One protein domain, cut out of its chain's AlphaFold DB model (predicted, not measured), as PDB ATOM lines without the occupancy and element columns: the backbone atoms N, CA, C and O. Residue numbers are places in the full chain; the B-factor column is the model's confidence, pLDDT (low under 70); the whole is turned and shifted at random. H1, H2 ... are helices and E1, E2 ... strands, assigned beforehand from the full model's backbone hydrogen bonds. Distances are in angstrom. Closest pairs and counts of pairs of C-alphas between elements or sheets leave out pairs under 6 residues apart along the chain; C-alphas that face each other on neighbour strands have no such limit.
ATOM      1  N   MET A  50      12.123 -23.543  23.295       86.88
ATOM      2  CA  MET A  50      12.114 -24.950  22.870       86.88
ATOM      3  C   MET A  50      11.065 -25.247  21.795       86.88
ATOM      4  O   MET A  50      11.350 -25.965  20.839       86.88
ATOM      5  N   ILE A  51       9.853 -24.705  21.935       88.94
ATOM      6  CA  ILE A  51       8.739 -25.037  21.039       88.94
ATOM      7  C   ILE A  51       8.967 -24.460  19.639       88.94
ATOM      8  O   ILE A  51       8.775 -25.173  18.656       88.94
ATOM      9  N   ILE A  52       9.404 -23.201  19.521       87.62
ATOM     10  CA  ILE A  52       9.599 -22.552  18.214       87.62
ATOM     11  C   ILE A  52      10.579 -23.321  17.308       87.62
ATOM     12  O   ILE A  52      10.192 -23.635  16.180       87.62
ATOM     13  N   PRO A  53      11.813 -23.665  17.732       84.88
ATOM     14  CA  PRO A  53      12.728 -24.406  16.864       84.88
ATOM     15  C   PRO A  53      12.230 -25.822  16.559       84.88
ATOM     16  O   PRO A  53      12.465 -26.322  15.459       84.88
ATOM     17  N   LEU A  54      11.500 -26.462  17.476       87.94
ATOM     18  CA  LEU A  54      10.910 -27.778  17.230       87.94
ATOM     19  C   LEU A  54       9.828 -27.718  16.140       87.94
ATOM     20  O   LEU A  54       9.848 -28.509  15.199       87.94
ATOM     21  N   VAL A  55       8.931 -26.735  16.203       89.31
ATOM     22  CA  VAL A  55       7.916 -26.524  15.160       89.31
ATOM     23  C   VAL A  55       8.573 -26.139  13.834       89.31
ATOM     24  O   VAL A  55       8.187 -26.658  12.789       89.31
ATOM     25  N   PHE A  56       9.599 -25.285  13.856       87.75
ATOM     26  CA  PHE A  56      10.306 -24.875  12.641       87.75
ATOM     27  C   PHE A  56      11.025 -26.050  11.964       87.75
ATOM     28  O   PHE A  56      10.901 -26.239  10.756       87.75
ATOM     29  N   THR A  57      11.723 -26.889  12.733       82.56
ATOM     30  CA  THR A  57      12.384 -28.095  12.204       82.56
ATOM     31  C   THR A  57      11.375 -29.112  11.668       82.56
ATOM     32  O   THR A  57      11.581 -29.663  10.583       82.56
ATOM     33  N   MET A  58      10.241 -29.307  12.348       82.62
ATOM     34  CA  MET A  58       9.139 -30.125  11.827       82.62
ATOM     35  C   MET A  58       8.558 -29.562  10.524       82.62
ATOM     36  O   MET A  58       8.339 -30.307   9.573       82.62
ATOM     37  N   MET A  59       8.357 -28.248  10.435       86.00
ATOM     38  CA  MET A  59       7.832 -27.617   9.224       86.00
ATOM     39  C   MET A  59       8.797 -27.777   8.041       86.00
ATOM     40  O   MET A  59       8.377 -28.156   6.950       86.00
ATOM     41  N   VAL A  60      10.098 -27.552   8.254       79.94
ATOM     42  CA  VAL A  60      11.125 -27.696   7.208       79.94
ATOM     43  C   VAL A  60      11.214 -29.139   6.712       79.94
ATOM     44  O   VAL A  60      11.236 -29.374   5.503       79.94
ATOM     45  N   THR A  61      11.221 -30.115   7.622       77.38
ATOM     46  CA  THR A  61      11.272 -31.538   7.247       77.38
ATOM     47  C   THR A  61      10.016 -31.980   6.496       77.38
ATOM     48  O   THR A  61      10.118 -32.706   5.507       77.38
ATOM     49  N   MET A  62       8.837 -31.488   6.888       74.94
ATOM     50  CA  MET A  62       7.584 -31.764   6.184       74.94
ATOM     51  C   MET A  62       7.569 -31.164   4.771       74.94
ATOM     52  O   MET A  62       7.168 -31.843   3.827       74.94
ATOM     53  N   LEU A  63       8.059 -29.932   4.597       76.75
ATOM     54  CA  LEU A  63       8.166 -29.292   3.280       76.75
ATOM     55  C   LEU A  63       9.137 -30.038   2.354       76.75
ATOM     56  O   LEU A  63       8.825 -30.266   1.186       76.75
ATOM     57  N   GLN A  64      10.284 -30.484   2.874       73.25
ATOM     58  CA  GLN A  64      11.234 -31.302   2.110       73.25
ATOM     59  C   GLN A  64      10.632 -32.659   1.714       73.25
ATOM     60  O   GLN A  64      10.807 -33.110   0.580       73.25
ATOM     61  N   ALA A  65       9.870 -33.291   2.613       70.00
ATOM     62  CA  ALA A  65       9.170 -34.536   2.316       70.00
ATOM     63  C   ALA A  65       8.096 -34.353   1.227       70.00
ATOM     64  O   ALA A  65       7.975 -35.199   0.341       70.00
ATOM     65  N   GLN A  66       7.352 -33.241   1.253       74.69
ATOM     66  CA  GLN A  66       6.347 -32.920   0.234       74.69
ATOM     67  C   GLN A  66       6.971 -32.660  -1.141       74.69
ATOM     68  O   GLN A  66       6.477 -33.191  -2.137       74.69
ATOM     69  N   ALA A  67       8.080 -31.915  -1.204       69.31
ATOM     70  CA  ALA A  67       8.805 -31.687  -2.455       69.31
ATOM     71  C   ALA A  67       9.261 -33.016  -3.088       69.31
ATOM     72  O   ALA A  67       8.976 -33.286  -4.255       69.31
ATOM     73  N   GLY A  68       9.840 -33.917  -2.285       67.19
ATOM     74  CA  GLY A  68      10.249 -35.244  -2.756       67.19
ATOM     75  C   GLY A  68       9.088 -36.148  -3.202       67.19
ATOM     76  O   GLY A  68       9.285 -37.045  -4.026       67.19
ATOM     77  N   GLN A  69       7.871 -35.935  -2.689       70.69
ATOM     78  CA  GLN A  69       6.669 -36.642  -3.151       70.69
ATOM     79  C   GLN A  69       6.133 -36.083  -4.473       70.69
ATOM     80  O   GLN A  69       5.723 -36.865  -5.335       70.69
ATOM     81  N   ALA A  70       6.161 -34.761  -4.657       73.12
ATOM     82  CA  ALA A  70       5.712 -34.116  -5.888       73.12
ATOM     83  C   ALA A  70       6.544 -34.571  -7.100       73.12
ATOM     84  O   ALA A  70       5.974 -35.011  -8.101       73.12
ATOM     85  N   ASP A  71       7.874 -34.596  -6.972       70.50
ATOM     86  CA  ASP A  71       8.782 -35.042  -8.041       70.50
ATOM     87  C   ASP A  71       8.531 -36.505  -8.452       70.50
ATOM     88  O   ASP A  71       8.592 -36.874  -9.630       70.50
ATOM     89  N   ARG A  72       8.172 -37.361  -7.488       69.62
ATOM     90  CA  ARG A  72       7.778 -38.756  -7.751       69.62
ATOM     91  C   ARG A  72       6.444 -38.866  -8.457       69.62
ATOM     92  O   ARG A  72       6.283 -39.692  -9.352       69.62
ATOM     93  N   MET A  73       5.466 -38.077  -8.030       76.62
ATOM     94  CA  MET A  73       4.158 -38.085  -8.664       76.62
ATOM     95  C   MET A  73       4.281 -37.631 -10.122       76.62
ATOM     96  O   MET A  73       3.719 -38.278 -11.006       76.62
ATOM     97  N   MET A  74       5.082 -36.596 -10.386       77.56
ATOM     98  CA  MET A  74       5.375 -36.147 -11.745       77.56
ATOM     99  C   MET A  74       6.082 -37.229 -12.567       77.56
ATOM    100  O   MET A  74       5.622 -37.535 -13.667       77.56
ATOM    101  N   SER A  75       7.127 -37.879 -12.038       74.44
ATOM    102  CA  SER A  75       7.833 -38.942 -12.772       74.44
ATOM    103  C   SER A  75       6.937 -40.149 -13.072       74.44
ATOM    104  O   SER A  75       6.990 -40.696 -14.173       74.44
ATOM    105  N   MET A  76       6.034 -40.517 -12.161       75.25
ATOM    106  CA  MET A  76       5.051 -41.585 -12.378       75.25
ATOM    107  C   MET A  76       4.007 -41.226 -13.442       75.25
ATOM    108  O   MET A  76       3.620 -42.085 -14.240       75.25
ATOM    109  N   ILE A  77       3.547 -39.973 -13.480       81.88
ATOM    110  CA  ILE A  77       2.629 -39.492 -14.523       81.88
ATOM    111  C   ILE A  77       3.333 -39.506 -15.882       81.88
ATOM    112  O   ILE A  77       2.775 -40.040 -16.843       81.88
ATOM    113  N   SER A  78       4.564 -38.992 -15.952       82.00
ATOM    114  CA  SER A  78       5.395 -39.023 -17.160       82.00
ATOM    115  C   SER A  78       5.634 -40.451 -17.643       82.00
ATOM    116  O   SER A  78       5.505 -40.722 -18.833       82.00
ATOM    117  N   LEU A  79       5.882 -41.391 -16.725       80.94
ATOM    118  CA  LEU A  79       6.092 -42.801 -17.051       80.94
ATOM    119  C   LEU A  79       4.826 -43.439 -17.620       80.94
ATOM    120  O   LEU A  79       4.887 -44.204 -18.577       80.94
ATOM    121  N   ARG A  80       3.661 -43.114 -17.048       79.88
ATOM    122  CA  ARG A  80       2.372 -43.619 -17.531       79.88
ATOM    123  C   ARG A  80       2.037 -43.079 -18.920       79.88
ATOM    124  O   ARG A  80       1.522 -43.841 -19.739       79.88
ATOM    125  N   ARG A  81       2.317 -41.798 -19.180       83.75
ATOM    126  CA  ARG A  81       2.154 -41.186 -20.508       83.75
ATOM    127  C   ARG A  81       3.087 -41.846 -21.519       83.75
ATOM    128  O   ARG A  81       2.587 -42.451 -22.459       83.75
ATOM    129  N   LEU A  82       4.387 -41.905 -21.214       84.31
ATOM    130  CA  LEU A  82       5.383 -42.597 -22.035       84.31
ATOM    131  C   LEU A  82       4.969 -44.040 -22.337       84.31
ATOM    132  O   LEU A  82       5.016 -44.455 -23.485       84.31
ATOM    133  N   ALA A  83       4.528 -44.805 -21.337       78.25
ATOM    134  CA  ALA A  83       4.097 -46.187 -21.537       78.25
ATOM    135  C   ALA A  83       2.873 -46.300 -22.454       78.25
ATOM    136  O   ALA A  83       2.765 -47.258 -23.216       78.25
ATOM    137  N   THR A  84       1.941 -45.352 -22.362       80.44
ATOM    138  CA  THR A  84       0.733 -45.333 -23.195       80.44
ATOM    139  C   THR A  84       1.089 -45.003 -24.641       80.44
ATOM    140  O   THR A  84       0.676 -45.732 -25.542       80.44
ATOM    141  N   ASP A  85       1.910 -43.975 -24.851       84.00
ATOM    142  CA  ASP A  85       2.328 -43.541 -26.185       84.00
ATOM    143  C   ASP A  85       3.253 -44.567 -26.839       84.00
ATOM    144  O   ASP A  85       3.019 -44.967 -27.972       84.00
ATOM    145  N   PHE A  86       4.212 -45.112 -26.089       82.50
ATOM    146  CA  PHE A  86       5.085 -46.191 -26.548       82.50
ATOM    147  C   PHE A  86       4.298 -47.414 -27.021       82.50
ATOM    148  O   PHE A  86       4.561 -47.953 -28.092       82.50
ATOM    149  N   ARG A  87       3.300 -47.855 -26.246       79.69
ATOM    150  CA  ARG A  87       2.455 -48.991 -26.643       79.69
ATOM    151  C   ARG A  87       1.670 -48.694 -27.904       79.69
ATOM    152  O   ARG A  87       1.600 -49.550 -28.777       79.69
ATOM    153  N   ARG A  88       1.075 -47.503 -27.974       79.44
ATOM    154  CA  ARG A  88       0.311 -47.066 -29.139       79.44
ATOM    155  C   ARG A  88       1.186 -47.072 -30.389       79.44
ATOM    156  O   ARG A  88       0.758 -47.616 -31.399       79.44
ATOM    157  N   ASP A  89       2.393 -46.529 -30.289       81.88
ATOM    158  CA  ASP A  89       3.309 -46.391 -31.414       81.88
ATOM    159  C   ASP A  89       3.856 -47.740 -31.879       81.88
ATOM    160  O   ASP A  89       3.806 -48.029 -33.072       81.88
ATOM    161  N   VAL A  90       4.293 -48.603 -30.953       78.19
ATOM    162  CA  VAL A  90       4.773 -49.958 -31.286       78.19
ATOM    163  C   VAL A  90       3.660 -50.810 -31.896       78.19
ATOM    164  O   VAL A  90       3.919 -51.569 -32.822       78.19
ATOM    165  N   TRP A  91       2.418 -50.677 -31.423       76.06
ATOM    166  CA  TRP A  91       1.274 -51.375 -32.021       76.06
ATOM    167  C   TRP A  91       0.931 -50.884 -33.415       76.06
ATOM    168  O   TRP A  91       0.488 -51.671 -34.247       76.06
ATOM    169  N   SER A  92       1.097 -49.589 -33.664       72.38
ATOM    170  CA  SER A  92       0.906 -49.051 -35.001       72.38
ATOM    171  C   SER A  92       2.097 -49.313 -35.920       72.38
ATOM    172  O   SER A  92       1.951 -49.120 -37.113       72.38
ATOM    173  N   ALA A  93       3.256 -49.742 -35.414       73.19
ATOM    174  CA  ALA A  93       4.451 -49.920 -36.228       73.19
ATOM    175  C   ALA A  93       4.375 -51.180 -37.110       73.19
ATOM    176  O   ALA A  93       4.059 -52.271 -36.632       73.19
ATOM    177  N   SER A  94       4.710 -51.030 -38.392       74.44
ATOM    178  CA  SER A  94       4.898 -52.126 -39.348       74.44
ATOM    179  C   SER A  94       6.317 -52.688 -39.299       74.44
ATOM    180  O   SER A  94       6.504 -53.888 -39.479       74.44
ATOM    181  N   GLN A  95       7.314 -51.839 -39.039       76.44
ATOM    182  CA  GLN A  95       8.709 -52.251 -38.900       76.44
ATOM    183  C   GLN A  95       9.348 -51.623 -37.674       76.44
ATOM    184  O   GLN A  95       9.087 -50.467 -37.322       76.44
ATOM    185  N   VAL A  96      10.238 -52.391 -37.054       79.44
ATOM    186  CA  VAL A  96      10.997 -51.964 -35.885       79.44
ATOM    187  C   VAL A  96      12.485 -52.145 -36.132       79.44
ATOM    188  O   VAL A  96      12.930 -53.221 -36.532       79.44
ATOM    189  N   LYS A  97      13.257 -51.096 -35.843       80.00
ATOM    190  CA  LYS A  97      14.719 -51.095 -35.896       80.00
ATOM    191  C   LYS A  97      15.283 -50.521 -34.602       80.00
ATOM    192  O   LYS A  97      14.895 -49.435 -34.180       80.00
ATOM    193  N   ILE A  98      16.210 -51.235 -33.971       79.62
ATOM    194  CA  ILE A  98      16.890 -50.774 -32.754       79.62
ATOM    195  C   ILE A  98      18.367 -50.609 -33.063       79.62
ATOM    196  O   ILE A  98      18.986 -51.474 -33.673       79.62
ATOM    197  N   SER A  99      18.943 -49.497 -32.621       77.62
ATOM    198  CA  SER A  99      20.390 -49.322 -32.578       77.62
ATOM    199  C   SER A  99      20.827 -49.334 -31.120       77.62
ATOM    200  O   SER A  99      20.573 -48.385 -30.373       77.62
ATOM    201  N   ALA A 100      21.470 -50.429 -30.705       70.25
ATOM    202  CA  ALA A 100      22.010 -50.564 -29.354       70.25
ATOM    203  C   ALA A 100      23.117 -49.530 -29.081       70.25
ATOM    204  O   ALA A 100      23.156 -48.947 -28.000       70.25
ATOM    205  N   GLU A 101      23.953 -49.241 -30.084       70.38
ATOM    206  CA  GLU A 101      25.028 -48.246 -29.999       70.38
ATOM    207  C   GLU A 101      24.485 -46.826 -29.805       70.38
ATOM    208  O   GLU A 101      24.959 -46.087 -28.943       70.38
ATOM    209  N   ALA A 102      23.443 -46.453 -30.555       70.62
ATOM    210  CA  ALA A 102      22.845 -45.124 -30.462       70.62
ATOM    211  C   ALA A 102      21.774 -45.005 -29.360       70.62
ATOM    212  O   ALA A 102      21.257 -43.911 -29.127       70.62
ATOM    213  N   LYS A 103      21.415 -46.112 -28.688       80.62
ATOM    214  CA  LYS A 103      20.268 -46.211 -27.761       80.62
ATOM    215  C   LYS A 103      18.967 -45.668 -28.367       80.62
ATOM    216  O   LYS A 103      18.128 -45.089 -27.664       80.62
ATOM    217  N   THR A 104      18.803 -45.852 -29.674       82.81
ATOM    218  CA  THR A 104      17.636 -45.398 -30.429       82.81
ATOM    219  C   THR A 104      16.761 -46.567 -30.856       82.81
ATOM    220  O   THR A 104      17.240 -47.654 -31.180       82.81
ATOM    221  N   LEU A 105      15.458 -46.317 -30.871       81.50
ATOM    222  CA  LEU A 105      14.438 -47.196 -31.418       81.50
ATOM    223  C   LEU A 105      13.713 -46.420 -32.515       81.50
ATOM    224  O   LEU A 105      13.125 -45.377 -32.253       81.50
ATOM    225  N   GLN A 106      13.757 -46.932 -33.734       83.94
ATOM    226  CA  GLN A 106      13.039 -46.401 -34.881       83.94
ATOM    227  C   GLN A 106      11.855 -47.314 -35.182       83.94
ATOM    228  O   GLN A 106      12.005 -48.528 -35.339       83.94
ATOM    229  N   LEU A 107      10.676 -46.716 -35.246       82.31
ATOM    230  CA  LEU A 107       9.419 -47.361 -35.575       82.31
ATOM    231  C   LEU A 107       8.937 -46.777 -36.897       82.31
ATOM    232  O   LEU A 107       8.820 -45.558 -37.031       82.31
ATOM    233  N   GLN A 108       8.659 -47.632 -37.871       79.69
ATOM    234  CA  GLN A 108       7.969 -47.213 -39.084       79.69
ATOM    235  C   GLN A 108       6.496 -47.533 -38.929       79.69
ATOM    236  O   GLN A 108       6.130 -48.676 -38.670       79.69
ATOM    237  N   THR A 109       5.662 -46.512 -39.055       74.69
ATOM    238  CA  THR A 109       4.206 -46.625 -38.986       74.69
ATOM    239  C   THR A 109       3.657 -46.666 -40.409       74.69
ATOM    240  O   THR A 109       4.003 -45.768 -41.171       74.69
ATOM    241  N   PRO A 110       2.813 -47.643 -40.785       66.12
ATOM    242  CA  PRO A 110       2.170 -47.647 -42.082       66.12
ATOM    243  C   PRO A 110       1.120 -46.532 -42.141       66.12
ATOM    244  O   PRO A 110       0.437 -46.237 -41.151       66.12
ATOM    245  N   ALA A 111       0.958 -45.930 -43.313       61.69
ATOM    246  CA  ALA A 111      -0.077 -44.955 -43.594       61.69
ATOM    247  C   ALA A 111      -1.455 -45.595 -43.372       61.69
ATOM    248  O   ALA A 111      -1.911 -46.442 -44.141       61.69
ATOM    249  N   ILE A 112      -2.135 -45.197 -42.295       55.47
ATOM    250  CA  ILE A 112      -3.499 -45.648 -42.023       55.47
ATOM    251  C   ILE A 112      -4.432 -44.889 -42.970       55.47
ATOM    252  O   ILE A 112      -4.804 -43.744 -42.714       55.47
ATOM    253  N   THR A 113      -4.819 -45.532 -44.069       49.72
ATOM    254  CA  THR A 113      -5.864 -45.068 -44.985       49.72
ATOM    255  C   THR A 113      -7.243 -45.393 -44.408       49.72
ATOM    256  O   THR A 113      -7.909 -46.336 -44.824       49.72
ATOM    257  N   HIS A 114      -7.696 -44.613 -43.422       47.69
ATOM    258  CA  HIS A 114      -9.110 -44.612 -43.030       47.69
ATOM    259  C   HIS A 114      -9.885 -43.583 -43.875       47.69
ATOM    260  O   HIS A 114      -9.391 -42.467 -44.044       47.69
ATOM    261  N   PRO A 115     -11.107 -43.895 -44.356       50.66
ATOM    262  CA  PRO A 115     -11.894 -42.995 -45.210       50.66
ATOM    263  C   PRO A 115     -12.279 -41.660 -44.542       50.66
ATOM    264  O   PRO A 115     -12.565 -40.701 -45.246       50.66
ATOM    265  N   GLU A 116     -12.241 -41.570 -43.208       51.81
ATOM    266  CA  GLU A 116     -12.553 -40.344 -42.448       51.81
ATOM    267  C   GLU A 116     -11.335 -39.706 -41.752       51.81
ATOM    268  O   GLU A 116     -11.425 -38.597 -41.232       51.81
ATOM    269  N   MET A 117     -10.181 -40.381 -41.733       43.88
ATOM    270  CA  MET A 117      -8.951 -39.862 -41.131       43.88
ATOM    271  C   MET A 117      -7.755 -40.241 -41.997       43.88
ATOM    272  O   MET A 117      -7.099 -41.259 -41.780       43.88
ATOM    273  N   THR A 118      -7.432 -39.386 -42.960       45.22
ATOM    274  CA  THR A 118      -6.147 -39.407 -43.657       45.22
ATOM    275  C   THR A 118      -5.060 -38.901 -42.709       45.22
ATOM    276  O   THR A 118      -4.697 -37.724 -42.704       45.22
ATOM    277  N   ARG A 119      -4.510 -39.788 -41.869       50.81
ATOM    278  CA  ARG A 119      -3.199 -39.511 -41.266       50.81
ATOM    279  C   ARG A 119      -2.176 -39.489 -42.401       50.81
ATOM    280  O   ARG A 119      -2.000 -40.487 -43.092       50.81
ATOM    281  N   LYS A 120      -1.550 -38.327 -42.624       51.28
ATOM    282  CA  LYS A 120      -0.504 -38.141 -43.637       51.28
ATOM    283  C   LYS A 120       0.669 -39.096 -43.366       51.28
ATOM    284  O   LYS A 120       1.353 -38.907 -42.370       51.28
ATOM    285  N   ALA A 121       0.866 -40.016 -44.313       55.62
ATOM    286  CA  ALA A 121       2.086 -40.739 -44.685       55.62
ATOM    287  C   ALA A 121       2.836 -41.550 -43.608       55.62
ATOM    288  O   ALA A 121       2.655 -41.380 -42.406       55.62
ATOM    289  N   ASP A 122       3.689 -42.451 -44.099       62.16
ATOM    290  CA  ASP A 122       4.589 -43.336 -43.356       62.16
ATOM    291  C   ASP A 122       5.661 -42.544 -42.590       62.16
ATOM    292  O   ASP A 122       6.839 -42.519 -42.948       62.16
ATOM    293  N   LEU A 123       5.256 -41.809 -41.557       72.12
ATOM    294  CA  LEU A 123       6.185 -41.005 -40.777       72.12
ATOM    295  C   LEU A 123       6.937 -41.909 -39.791       72.12
ATOM    296  O   LEU A 123       6.293 -42.611 -38.996       72.12
ATOM    297  N   PRO A 124       8.282 -41.909 -39.816       80.31
ATOM    298  CA  PRO A 124       9.059 -42.649 -38.842       80.31
ATOM    299  C   PRO A 124       8.956 -41.971 -37.473       80.31
ATOM    300  O   PRO A 124       9.092 -40.751 -37.336       80.31
ATOM    301  N   ILE A 125       8.735 -42.788 -36.449       85.00
ATOM    302  CA  ILE A 125       8.769 -42.381 -35.047       85.00
ATOM    303  C   ILE A 125      10.102 -42.845 -34.470       85.00
ATOM    304  O   ILE A 125      10.418 -44.033 -34.490       85.00
ATOM    305  N   THR A 126      10.889 -41.917 -33.937       86.56
ATOM    306  CA  THR A 126      12.181 -42.214 -33.316       86.56
ATOM    307  C   THR A 126      12.112 -41.967 -31.817       86.56
ATOM    308  O   THR A 126      11.833 -40.863 -31.359       86.56
ATOM    309  N   TYR A 127      12.414 -43.003 -31.045       87.25
ATOM    310  CA  TYR A 127      12.673 -42.919 -29.618       87.25
ATOM    311  C   TYR A 127      14.177 -42.871 -29.370       87.25
ATOM    312  O   TYR A 127      14.921 -43.718 -29.865       87.25
ATOM    313  N   ARG A 128      14.634 -41.917 -28.561       87.06
ATOM    314  CA  ARG A 128      16.037 -41.805 -28.150       87.06
ATOM    315  C   ARG A 128      16.138 -41.713 -26.640       87.06
ATOM    316  O   ARG A 128      15.462 -40.894 -26.020       87.06
ATOM    317  N   ILE A 129      17.011 -42.535 -26.066       86.38
ATOM    318  CA  ILE A 129      17.332 -42.483 -24.642       86.38
ATOM    319  C   ILE A 129      18.634 -41.710 -24.454       86.38
ATOM    320  O   ILE A 129      19.690 -42.120 -24.935       86.38
ATOM    321  N   GLU A 130      18.569 -40.611 -23.711       87.25
ATOM    322  CA  GLU A 130      19.730 -39.846 -23.271       87.25
ATOM    323  C   GLU A 130      19.891 -40.014 -21.754       87.25
ATOM    324  O   GLU A 130      19.068 -39.548 -20.962       87.25
ATOM    325  N   GLN A 131      20.955 -40.706 -21.341       83.75
ATOM    326  CA  GLN A 131      21.314 -40.842 -19.932       83.75
ATOM    327  C   GLN A 131      22.245 -39.691 -19.546       83.75
ATOM    328  O   GLN A 131      23.372 -39.615 -20.035       83.75
ATOM    329  N   ARG A 132      21.792 -38.821 -18.645       83.88
ATOM    330  CA  ARG A 132      22.594 -37.754 -18.037       83.88
ATOM    331  C   ARG A 132      22.919 -38.111 -16.579       83.88
ATOM    332  O   ARG A 132      22.284 -39.009 -16.020       83.88
ATOM    333  N   PRO A 133      23.880 -37.422 -15.933       78.81
ATOM    334  CA  PRO A 133      24.337 -37.775 -14.584       78.81
ATOM    335  C   PRO A 133      23.235 -37.822 -13.513       78.81
ATOM    336  O   PRO A 133      23.322 -38.609 -12.574       78.81
ATOM    337  N   HIS A 134      22.192 -36.999 -13.648       79.81
ATOM    338  CA  HIS A 134      21.109 -36.878 -12.659       79.81
ATOM    339  C   HIS A 134      19.709 -37.001 -13.263       79.81
ATOM    340  O   HIS A 134      18.711 -36.869 -12.559       79.81
ATOM    341  N   GLU A 135      19.611 -37.258 -14.562       85.00
ATOM    342  CA  GLU A 135      18.335 -37.354 -15.253       85.00
ATOM    343  C   GLU A 135      18.426 -38.347 -16.407       85.00
ATOM    344  O   GLU A 135      19.446 -38.479 -17.082       85.00
ATOM    345  N   LEU A 136      17.327 -39.043 -16.638       84.75
ATOM    346  CA  LEU A 136      17.086 -39.809 -17.840       84.75
ATOM    347  C   LEU A 136      16.103 -39.024 -18.691       84.75
ATOM    348  O   LEU A 136      15.024 -38.656 -18.217       84.75
ATOM    349  N   VAL A 137      16.456 -38.809 -19.950       86.38
ATOM    350  CA  VAL A 137      15.586 -38.143 -20.908       86.38
ATOM    351  C   VAL A 137      15.220 -39.127 -22.010       86.38
ATOM    352  O   VAL A 137      16.093 -39.706 -22.653       86.38
ATOM    353  N   VAL A 138      13.922 -39.320 -22.228       85.88
ATOM    354  CA  VAL A 138      13.400 -40.085 -23.362       85.88
ATOM    355  C   VAL A 138      12.773 -39.100 -24.337       85.88
ATOM    356  O   VAL A 138      11.790 -38.433 -24.011       85.88
ATOM    357  N   HIS A 139      13.366 -39.002 -25.520       88.94
ATOM    358  CA  HIS A 139      12.843 -38.225 -26.634       88.94
ATOM    359  C   HIS A 139      11.984 -39.127 -27.506       88.94
ATOM    360  O   HIS A 139      12.392 -40.246 -27.814       88.94
ATOM    361  N   ARG A 140      10.815 -38.633 -27.901       87.50
ATOM    362  CA  ARG A 140       9.939 -39.239 -28.900       87.50
ATOM    363  C   ARG A 140       9.742 -38.212 -30.003       87.50
ATOM    364  O   ARG A 140       9.112 -37.185 -29.778       87.50
ATOM    365  N   GLU A 141      10.285 -38.484 -31.175       86.56
ATOM    366  CA  GLU A 141      10.225 -37.594 -32.330       86.56
ATOM    367  C   GLU A 141       9.414 -38.259 -33.437       86.56
ATOM    368  O   GLU A 141       9.739 -39.360 -33.876       86.56
ATOM    369  N   VAL A 142       8.358 -37.592 -33.891       82.06
ATOM    370  CA  VAL A 142       7.617 -37.974 -35.093       82.06
ATOM    371  C   VAL A 142       8.111 -37.072 -36.211       82.06
ATOM    372  O   VAL A 142       7.805 -35.874 -36.225       82.06
ATOM    373  N   SER A 143       8.918 -37.618 -37.121       75.00
ATOM    374  CA  SER A 143       9.437 -36.847 -38.249       75.00
ATOM    375  C   SER A 143       8.272 -36.438 -39.144       75.00
ATOM    376  O   SER A 143       7.546 -37.297 -39.621       75.00
ATOM    377  N   GLY A 144       8.063 -35.140 -39.366       64.94
ATOM    378  CA  GLY A 144       7.134 -34.672 -40.394       64.94
ATOM    379  C   GLY A 144       7.784 -34.798 -41.768       64.94
ATOM    380  O   GLY A 144       8.966 -34.486 -41.904       64.94
ATOM    381  N   SER A 145       7.041 -35.222 -42.795       53.62
ATOM    382  CA  SER A 145       7.533 -35.096 -44.168       53.62
ATOM    383  C   SER A 145       7.650 -33.606 -44.477       53.62
ATOM    384  O   SER A 145       6.635 -32.907 -44.563       53.62
ATOM    385  N   GLN A 146       8.872 -33.105 -44.606       48.69
ATOM    386  CA  GLN A 146       9.108 -31.800 -45.195       48.69
ATOM    387  C   GLN A 146       8.733 -31.944 -46.672       48.69
ATOM    388  O   GLN A 146       9.459 -32.548 -47.451       48.69
ATOM    389  N   ALA A 159       6.053 -31.742 -37.112       61.34
ATOM    390  CA  ALA A 159       7.005 -32.569 -36.389       61.34
ATOM    391  C   ALA A 159       6.688 -32.420 -34.893       61.34
ATOM    392  O   ALA A 159       6.764 -31.324 -34.336       61.34
ATOM    393  N   THR A 160       6.238 -33.504 -34.267       70.81
ATOM    394  CA  THR A 160       5.921 -33.519 -32.836       70.81
ATOM    395  C   THR A 160       7.091 -34.152 -32.103       70.81
ATOM    396  O   THR A 160       7.514 -35.259 -32.433       70.81
ATOM    397  N   SER A 161       7.660 -33.411 -31.152       81.81
ATOM    398  CA  SER A 161       8.755 -33.868 -30.299       81.81
ATOM    399  C   SER A 161       8.279 -33.832 -28.855       81.81
ATOM    400  O   SER A 161       8.082 -32.758 -28.283       81.81
ATOM    401  N   ASP A 162       8.062 -35.012 -28.283       85.75
ATOM    402  CA  ASP A 162       7.723 -35.172 -26.876       85.75
ATOM    403  C   ASP A 162       8.989 -35.513 -26.086       85.75
ATOM    404  O   ASP A 162       9.821 -36.324 -26.507       85.75
ATOM    405  N   ARG A 163       9.125 -34.908 -24.905       87.81
ATOM    406  CA  ARG A 163      10.265 -35.121 -24.010       87.81
ATOM    407  C   ARG A 163       9.785 -35.589 -22.644       87.81
ATOM    408  O   ARG A 163       9.060 -34.874 -21.954       87.81
ATOM    409  N   TYR A 164      10.249 -36.762 -22.228       85.44
ATOM    410  CA  TYR A 164       9.981 -37.333 -20.911       85.44
ATOM    411  C   TYR A 164      11.244 -37.271 -20.061       85.44
ATOM    412  O   TYR A 164      12.287 -37.769 -20.477       85.44
ATOM    413  N   ILE A 165      11.156 -36.659 -18.881       84.88
ATOM    414  CA  ILE A 165      12.292 -36.481 -17.970       84.88
ATOM    415  C   ILE A 165      12.029 -37.281 -16.696       84.88
ATOM    416  O   ILE A 165      10.974 -37.145 -16.072       84.88
ATOM    417  N   PHE A 166      13.001 -38.104 -16.315       82.81
ATOM    418  CA  PHE A 166      12.964 -38.923 -15.112       82.81
ATOM    419  C   PHE A 166      14.214 -38.648 -14.262       82.81
ATOM    420  O   PHE A 166      15.316 -39.045 -14.648       82.81
ATOM    421  N   PRO A 167      14.085 -37.970 -13.111       79.44
ATOM    422  CA  PRO A 167      15.228 -37.657 -12.259       79.44
ATOM    423  C   PRO A 167      15.809 -38.933 -11.633       79.44
ATOM    424  O   PRO A 167      15.070 -39.774 -11.118       79.44
ATOM    425  N   TYR A 168      17.138 -39.062 -11.688       75.88
ATOM    426  CA  TYR A 168      17.933 -40.186 -11.168       75.88
ATOM    427  C   TYR A 168      17.471 -41.578 -11.626       75.88
ATOM    428  O   TYR A 168      17.705 -42.575 -10.940       75.88
ATOM    429  N   ALA A 169      16.788 -41.650 -12.768       78.31
ATOM    430  CA  ALA A 169      16.363 -42.909 -13.350       78.31
ATOM    431  C   ALA A 169      17.427 -43.462 -14.302       78.31
ATOM    432  O   ALA A 169      18.246 -42.717 -14.845       78.31
ATOM    433  N   THR A 170      17.382 -44.764 -14.543       78.75
ATOM    434  CA  THR A 170      18.161 -45.421 -15.600       78.75
ATOM    435  C   THR A 170      17.232 -46.178 -16.529       78.75
ATOM    436  O   THR A 170      16.150 -46.595 -16.106       78.75
ATOM    437  N   ALA A 171      17.624 -46.342 -17.794       80.00
ATOM    438  CA  ALA A 171      16.848 -47.145 -18.728       80.00
ATOM    439  C   ALA A 171      17.680 -47.968 -19.697       80.00
ATOM    440  O   ALA A 171      18.796 -47.597 -20.065       80.00
ATOM    441  N   GLU A 172      17.074 -49.065 -20.136       79.06
ATOM    442  CA  GLU A 172      17.661 -50.009 -21.072       79.06
ATOM    443  C   GLU A 172      16.599 -50.570 -22.027       79.06
ATOM    444  O   GLU A 172      15.450 -50.817 -21.641       79.06
ATOM    445  N   TRP A 173      17.001 -50.766 -23.285       78.75
ATOM    446  CA  TRP A 173      16.212 -51.480 -24.284       78.75
ATOM    447  C   TRP A 173      16.491 -52.979 -24.181       78.75
ATOM    448  O   TRP A 173      17.619 -53.423 -24.366       78.75
ATOM    449  N   ILE A 174      15.447 -53.765 -23.946       74.81
ATOM    450  CA  ILE A 174      15.498 -55.226 -23.919       74.81
ATOM    451  C   ILE A 174      14.836 -55.742 -25.198       74.81
ATOM    452  O   ILE A 174      13.677 -55.426 -25.486       74.81
ATOM    453  N   VAL A 175      15.581 -56.544 -25.958       67.50
ATOM    454  CA  VAL A 175      15.189 -57.033 -27.288       67.50
ATOM    455  C   VAL A 175      15.247 -58.554 -27.312       67.50
ATOM    456  O   VAL A 175      16.263 -59.132 -26.920       67.50
ATOM    457  N   SER A 176      14.175 -59.201 -27.783       69.62
ATOM    458  CA  SER A 176      14.134 -60.664 -27.922       69.62
ATOM    459  C   SER A 176      14.633 -61.172 -29.278       69.62
ATOM    460  O   SER A 176      15.001 -62.336 -29.381       69.62
ATOM    461  N   ASP A 177      14.608 -60.333 -30.319       70.00
ATOM    462  CA  ASP A 177      14.959 -60.703 -31.695       70.00
ATOM    463  C   ASP A 177      16.404 -60.292 -32.043       70.00
ATOM    464  O   ASP A 177      16.820 -59.145 -31.846       70.00
ATOM    465  N   VAL A 178      17.170 -61.246 -32.574       68.06
ATOM    466  CA  VAL A 178      18.570 -61.070 -32.982       68.06
ATOM    467  C   VAL A 178      18.687 -60.133 -34.187       68.06
ATOM    468  O   VAL A 178      19.617 -59.329 -34.223       68.06
ATOM    469  N   LYS A 179      17.734 -60.163 -35.131       68.94
ATOM    470  CA  LYS A 179      17.759 -59.283 -36.316       68.94
ATOM    471  C   LYS A 179      17.630 -57.815 -35.921       68.94
ATOM    472  O   LYS A 179      18.420 -56.971 -36.336       68.94
ATOM    473  N   VAL A 180      16.711 -57.542 -34.999       66.44
ATOM    474  CA  VAL A 180      16.499 -56.205 -34.432       66.44
ATOM    475  C   VAL A 180      17.736 -55.716 -33.677       66.44
ATOM    476  O   VAL A 180      18.071 -54.537 -33.761       66.44
ATOM    477  N   ARG A 181      18.450 -56.610 -32.973       65.25
ATOM    478  CA  ARG A 181      19.720 -56.282 -32.299       65.25
ATOM    479  C   ARG A 181      20.824 -55.902 -33.290       65.25
ATOM    480  O   ARG A 181      21.617 -55.018 -32.983       65.25
ATOM    481  N   ALA A 182      20.861 -56.542 -34.457       70.62
ATOM    482  CA  ALA A 182      21.811 -56.232 -35.526       70.62
ATOM    483  C   ALA A 182      21.467 -54.938 -36.295       70.62
ATOM    484  O   ALA A 182      22.184 -54.559 -37.218       70.62
ATOM    485  N   GLY A 183      20.381 -54.243 -35.931       68.06
ATOM    486  CA  GLY A 183      19.915 -53.055 -36.645       68.06
ATOM    487  C   GLY A 183      19.227 -53.367 -37.979       68.06
ATOM    488  O   GLY A 183      18.973 -52.444 -38.763       68.06
ATOM    489  N   GLU A 184      18.909 -54.636 -38.238       73.44
ATOM    490  CA  GLU A 184      18.041 -55.042 -39.339       73.44
ATOM    491  C   GLU A 184      16.576 -54.826 -38.937       73.44
ATOM    492  O   GLU A 184      16.185 -55.056 -37.789       73.44
ATOM    493  N   GLY A 185      15.760 -54.338 -39.875       71.62
ATOM    494  CA  GLY A 185      14.326 -54.183 -39.646       71.62
ATOM    495  C   GLY A 185      13.666 -55.552 -39.486       71.62
ATOM    496  O   GLY A 185      13.908 -56.449 -40.291       71.62
ATOM    497  N   SER A 186      12.836 -55.713 -38.455       71.19
ATOM    498  CA  SER A 186      12.022 -56.919 -38.265       71.19
ATOM    499  C   SER A 186      10.538 -56.566 -38.308       71.19
ATOM    500  O   SER A 186      10.117 -55.552 -37.744       71.19
ATOM    501  N   GLU A 187       9.758 -57.411 -38.983       65.38
ATOM    502  CA  GLU A 187       8.293 -57.310 -39.075       65.38
ATOM    503  C   GLU A 187       7.608 -57.805 -37.793       65.38
ATOM    504  O   GLU A 187       6.502 -57.381 -37.474       65.38
ATOM    505  N   SER A 188       8.275 -58.676 -37.027       66.12
ATOM    506  CA  SER A 188       7.771 -59.215 -35.762       66.12
ATOM    507  C   SER A 188       8.840 -59.106 -34.677       66.12
ATOM    508  O   SER A 188       9.779 -59.900 -34.639       66.12
ATOM    509  N   ALA A 189       8.695 -58.134 -33.777       65.12
ATOM    510  CA  ALA A 189       9.681 -57.856 -32.735       65.12
ATOM    511  C   ALA A 189       9.019 -57.621 -31.374       65.12
ATOM    512  O   ALA A 189       8.077 -56.833 -31.261       65.12
ATOM    513  N   PHE A 190       9.553 -58.249 -30.319       68.94
ATOM    514  CA  PHE A 190       9.244 -57.857 -28.943       68.94
ATOM    515  C   PHE A 190      10.286 -56.852 -28.466       68.94
ATOM    516  O   PHE A 190      11.481 -57.158 -28.389       68.94
ATOM    517  N   VAL A 191       9.814 -55.660 -28.109       69.12
ATOM    518  CA  VAL A 191      10.642 -54.585 -27.564       69.12
ATOM    519  C   VAL A 191      10.147 -54.251 -26.171       69.12
ATOM    520  O   VAL A 191       8.955 -54.027 -25.945       69.12
ATOM    521  N   SER A 192      11.068 -54.218 -25.215       74.31
ATOM    522  CA  SER A 192      10.777 -53.764 -23.862       74.31
ATOM    523  C   SER A 192      11.699 -52.621 -23.464       74.31
ATOM    524  O   SER A 192      12.905 -52.692 -23.661       74.31
ATOM    525  N   LEU A 193      11.121 -51.573 -22.888       76.06
ATOM    526  CA  LEU A 193      11.831 -50.489 -22.227       76.06
ATOM    527  C   LEU A 193      11.758 -50.722 -20.720       76.06
ATOM    528  O   LEU A 193      10.667 -50.718 -20.142       76.06
ATOM    529  N   GLU A 194      12.897 -50.938 -20.075       78.81
ATOM    530  CA  GLU A 194      12.973 -51.019 -18.617       78.81
ATOM    531  C   GLU A 194      13.464 -49.681 -18.068       78.81
ATOM    532  O   GLU A 194      14.517 -49.208 -18.477       78.81
ATOM    533  N   ILE A 195      12.693 -49.062 -17.167       75.75
ATOM    534  CA  ILE A 195      13.058 -47.822 -16.472       75.75
ATOM    535  C   ILE A 195      13.136 -48.118 -14.974       75.75
ATOM    536  O   ILE A 195      12.156 -48.556 -14.362       75.75
ATOM    537  N   SER A 196      14.297 -47.862 -14.375       74.00
ATOM    538  CA  SER A 196      14.529 -48.000 -12.935       74.00
ATOM    539  C   SER A 196      14.427 -46.636 -12.261       74.00
ATOM    540  O   SER A 196      15.157 -45.719 -12.626       74.00
ATOM    541  N   LEU A 197      13.531 -46.496 -11.281       72.00
ATOM    542  CA  LEU A 197      13.344 -45.279 -10.486       72.00
ATOM    543  C   LEU A 197      13.997 -45.424  -9.097       72.00
ATOM    544  O   LEU A 197      13.946 -46.507  -8.500       72.00
ATOM    545  N   PRO A 198      14.554 -44.338  -8.536       63.78
ATOM    546  CA  PRO A 198      15.219 -44.371  -7.238       63.78
ATOM    547  C   PRO A 198      14.247 -44.613  -6.053       63.78
ATOM    548  O   PRO A 198      13.080 -44.188  -6.079       63.78
ATOM    549  N   PRO A 199      14.717 -45.244  -4.959       59.50
ATOM    550  CA  PRO A 199      13.949 -45.483  -3.730       59.50
ATOM    551  C   PRO A 199      13.512 -44.209  -2.997       59.50
ATOM    552  O   PRO A 199      14.206 -43.194  -3.069       59.50
ATOM    553  N   PRO A 200      12.390 -44.264  -2.245       55.47
ATOM    554  CA  PRO A 200      12.093 -43.474  -1.069       55.47
ATOM    555  C   PRO A 200      13.154 -42.563  -0.456       55.47
ATOM    556  O   PRO A 200      13.879 -43.104   0.367       55.47
ATOM    557  N   TRP A 218      13.006 -49.501  -7.579       58.22
ATOM    558  CA  TRP A 218      11.752 -49.827  -8.261       58.22
ATOM    559  C   TRP A 218      11.996 -49.922  -9.764       58.22
ATOM    560  O   TRP A 218      12.286 -48.915 -10.409       58.22
ATOM    561  N   LYS A 219      11.839 -51.117 -10.335       64.88
ATOM    562  CA  LYS A 219      11.956 -51.348 -11.779       64.88
ATOM    563  C   LYS A 219      10.576 -51.388 -12.423       64.88
ATOM    564  O   LYS A 219       9.690 -52.114 -11.971       64.88
ATOM    565  N   THR A 220      10.378 -50.602 -13.478       62.50
ATOM    566  CA  THR A 220       9.165 -50.656 -14.298       62.50
ATOM    567  C   THR A 220       9.527 -51.092 -15.705       62.50
ATOM    568  O   THR A 220      10.259 -50.398 -16.404       62.50
ATOM    569  N   ARG A 221       8.975 -52.229 -16.135       68.25
ATOM    570  CA  ARG A 221       9.133 -52.735 -17.498       68.25
ATOM    571  C   ARG A 221       7.908 -52.386 -18.339       68.25
ATOM    572  O   ARG A 221       6.776 -52.720 -17.983       68.25
ATOM    573  N   ILE A 222       8.139 -51.724 -19.468       67.56
ATOM    574  CA  ILE A 222       7.140 -51.412 -20.489       67.56
ATOM    575  C   ILE A 222       7.449 -52.296 -21.695       67.56
ATOM    576  O   ILE A 222       8.411 -52.050 -22.407       67.56
ATOM    577  N   SER A 223       6.646 -53.331 -21.925       68.94
ATOM    578  CA  SER A 223       6.803 -54.244 -23.062       68.94
ATOM    579  C   SER A 223       5.715 -54.021 -24.109       68.94
ATOM    580  O   SER A 223       4.546 -53.838 -23.747       68.94
ATOM    581  N   ALA A 224       6.082 -54.091 -25.385       58.03
ATOM    582  CA  ALA A 224       5.158 -54.108 -26.512       58.03
ATOM    583  C   ALA A 224       5.694 -55.010 -27.639       58.03
ATOM    584  O   ALA A 224       6.900 -55.228 -27.766       58.03
ATOM    585  N   THR A 225       4.778 -55.546 -28.442       61.81
ATOM    586  CA  THR A 225       5.086 -56.420 -29.580       61.81
ATOM    587  C   THR A 225       4.611 -55.734 -30.848       61.81
ATOM    588  O   THR A 225       3.447 -55.339 -30.913       61.81
ATOM    589  N   ALA A 226       5.500 -55.590 -31.827       58.09
ATOM    590  CA  ALA A 226       5.139 -55.180 -33.179       58.09
ATOM    591  C   ALA A 226       4.787 -56.420 -34.017       58.09
ATOM    592  O   ALA A 226       5.422 -57.465 -33.848       58.09
ATOM    593  N   GLY A 227       3.794 -56.311 -34.907       48.75
ATOM    594  CA  GLY A 227       3.622 -57.275 -36.003       48.75
ATOM    595  C   GLY A 227       2.524 -58.342 -35.917       48.75
ATOM    596  O   GLY A 227       2.467 -59.176 -36.812       48.75
TER     597      GLY A 227
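What this domain is: This is residues 50 to 146, 159 to 200 and 218 to 227 of the 280 residues of an uncharacterized protein of Planctopirus limnophila (strain ATCC 43296 / DSM 3776 / IFAM 1008 / 290) (UniProt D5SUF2). Two antiparallel sheets, E1 to E5 and E6 to E8, stand partly face to face, and the latter part of the long helix H1 lies over both, near edge strands E5 and E8; its residues 50 to 64 stick out as a long arm. The small helix H2 lies beside E1, and residues 109 to 123 make a long loop. The printed part has 149 residues, in the order H1, E1, E2, E3, E4, E5, E6, H2, E7, E8; the class is mixed. It is loose, with a radius of gyration of the C-alphas of 19.8 A, and elongated, 72 by 38 by 24 A.

How they stand to each other: H1 is residues 50 to 92; 38 of its 39 O i to N i+4 pairs are within hydrogen-bond range. E1, residues 95 to 99, E2, 104 to 108, E3, 124 to 131, and E4, 135 to 142, form a meander, each strand the antiparallel neighbour of the one before: N 97 and O 106 are 2.9 A apart, N 105 and O 127 2.8 A, N 128 and O 139 2.9 A. E5, residues 160 to 167, is antiparallel to E4, with N 138 and O 164 2.9 A apart. H1 is on this sheet at a height of 8.7 A, slantwise to the strands, at 39 degrees to E5 on the local plane; the closest C-alphas of H1 and E5, Ser 75 and Phe 166, are 5.6 A apart. E6, residues 170 to 175, E7, 189 to 197, and E8, 218 to 226, make the antiparallel second sheet: N 174 and O 192 are 2.8 A apart, N 193 and O 222 2.8 A. The sheets form a sandwich, two sheets face to face, 9.7 A centre to centre where they face each other, their strands at 34 degrees. H1 is on the second sheet at a height of 8.8 A, over E8 and along the strands, at 5 degrees on the local plane; the closest C-alphas, Trp 91 and Ala 226, are 5.5 A apart. With each sheet H1 makes two layers, a helix on one face of a sheet. H2, residues 178 to 181, only grazes the first sheet; it is too short for an O i to N i+4 pair, and its one O i to N i+3 pair is within range.

Where its parts are: H1 runs 63.7 A from C-alpha 50 at (12.114, -24.950, 22.870) to C-alpha 92 at (0.906, -49.051, -35.001). E5 is 23.0 A long, E7 25.8 A and E8 26.3 A, ending at C-alpha 226 at (5.139, -55.180, -33.179).

The domain as a whole: The C-alphas farthest apart, Met 50 and Pro 115, are 74.4 A apart. Residues 147 to 158 and 201 to 217 are not printed; the C-alphas across these cuts are 9.1 A and 9.6 A apart. The link E2 to E3 is long. Mean pLDDT of the printed part is 73.9; residues 110 to 122 and 218 to 227 are among those under 70.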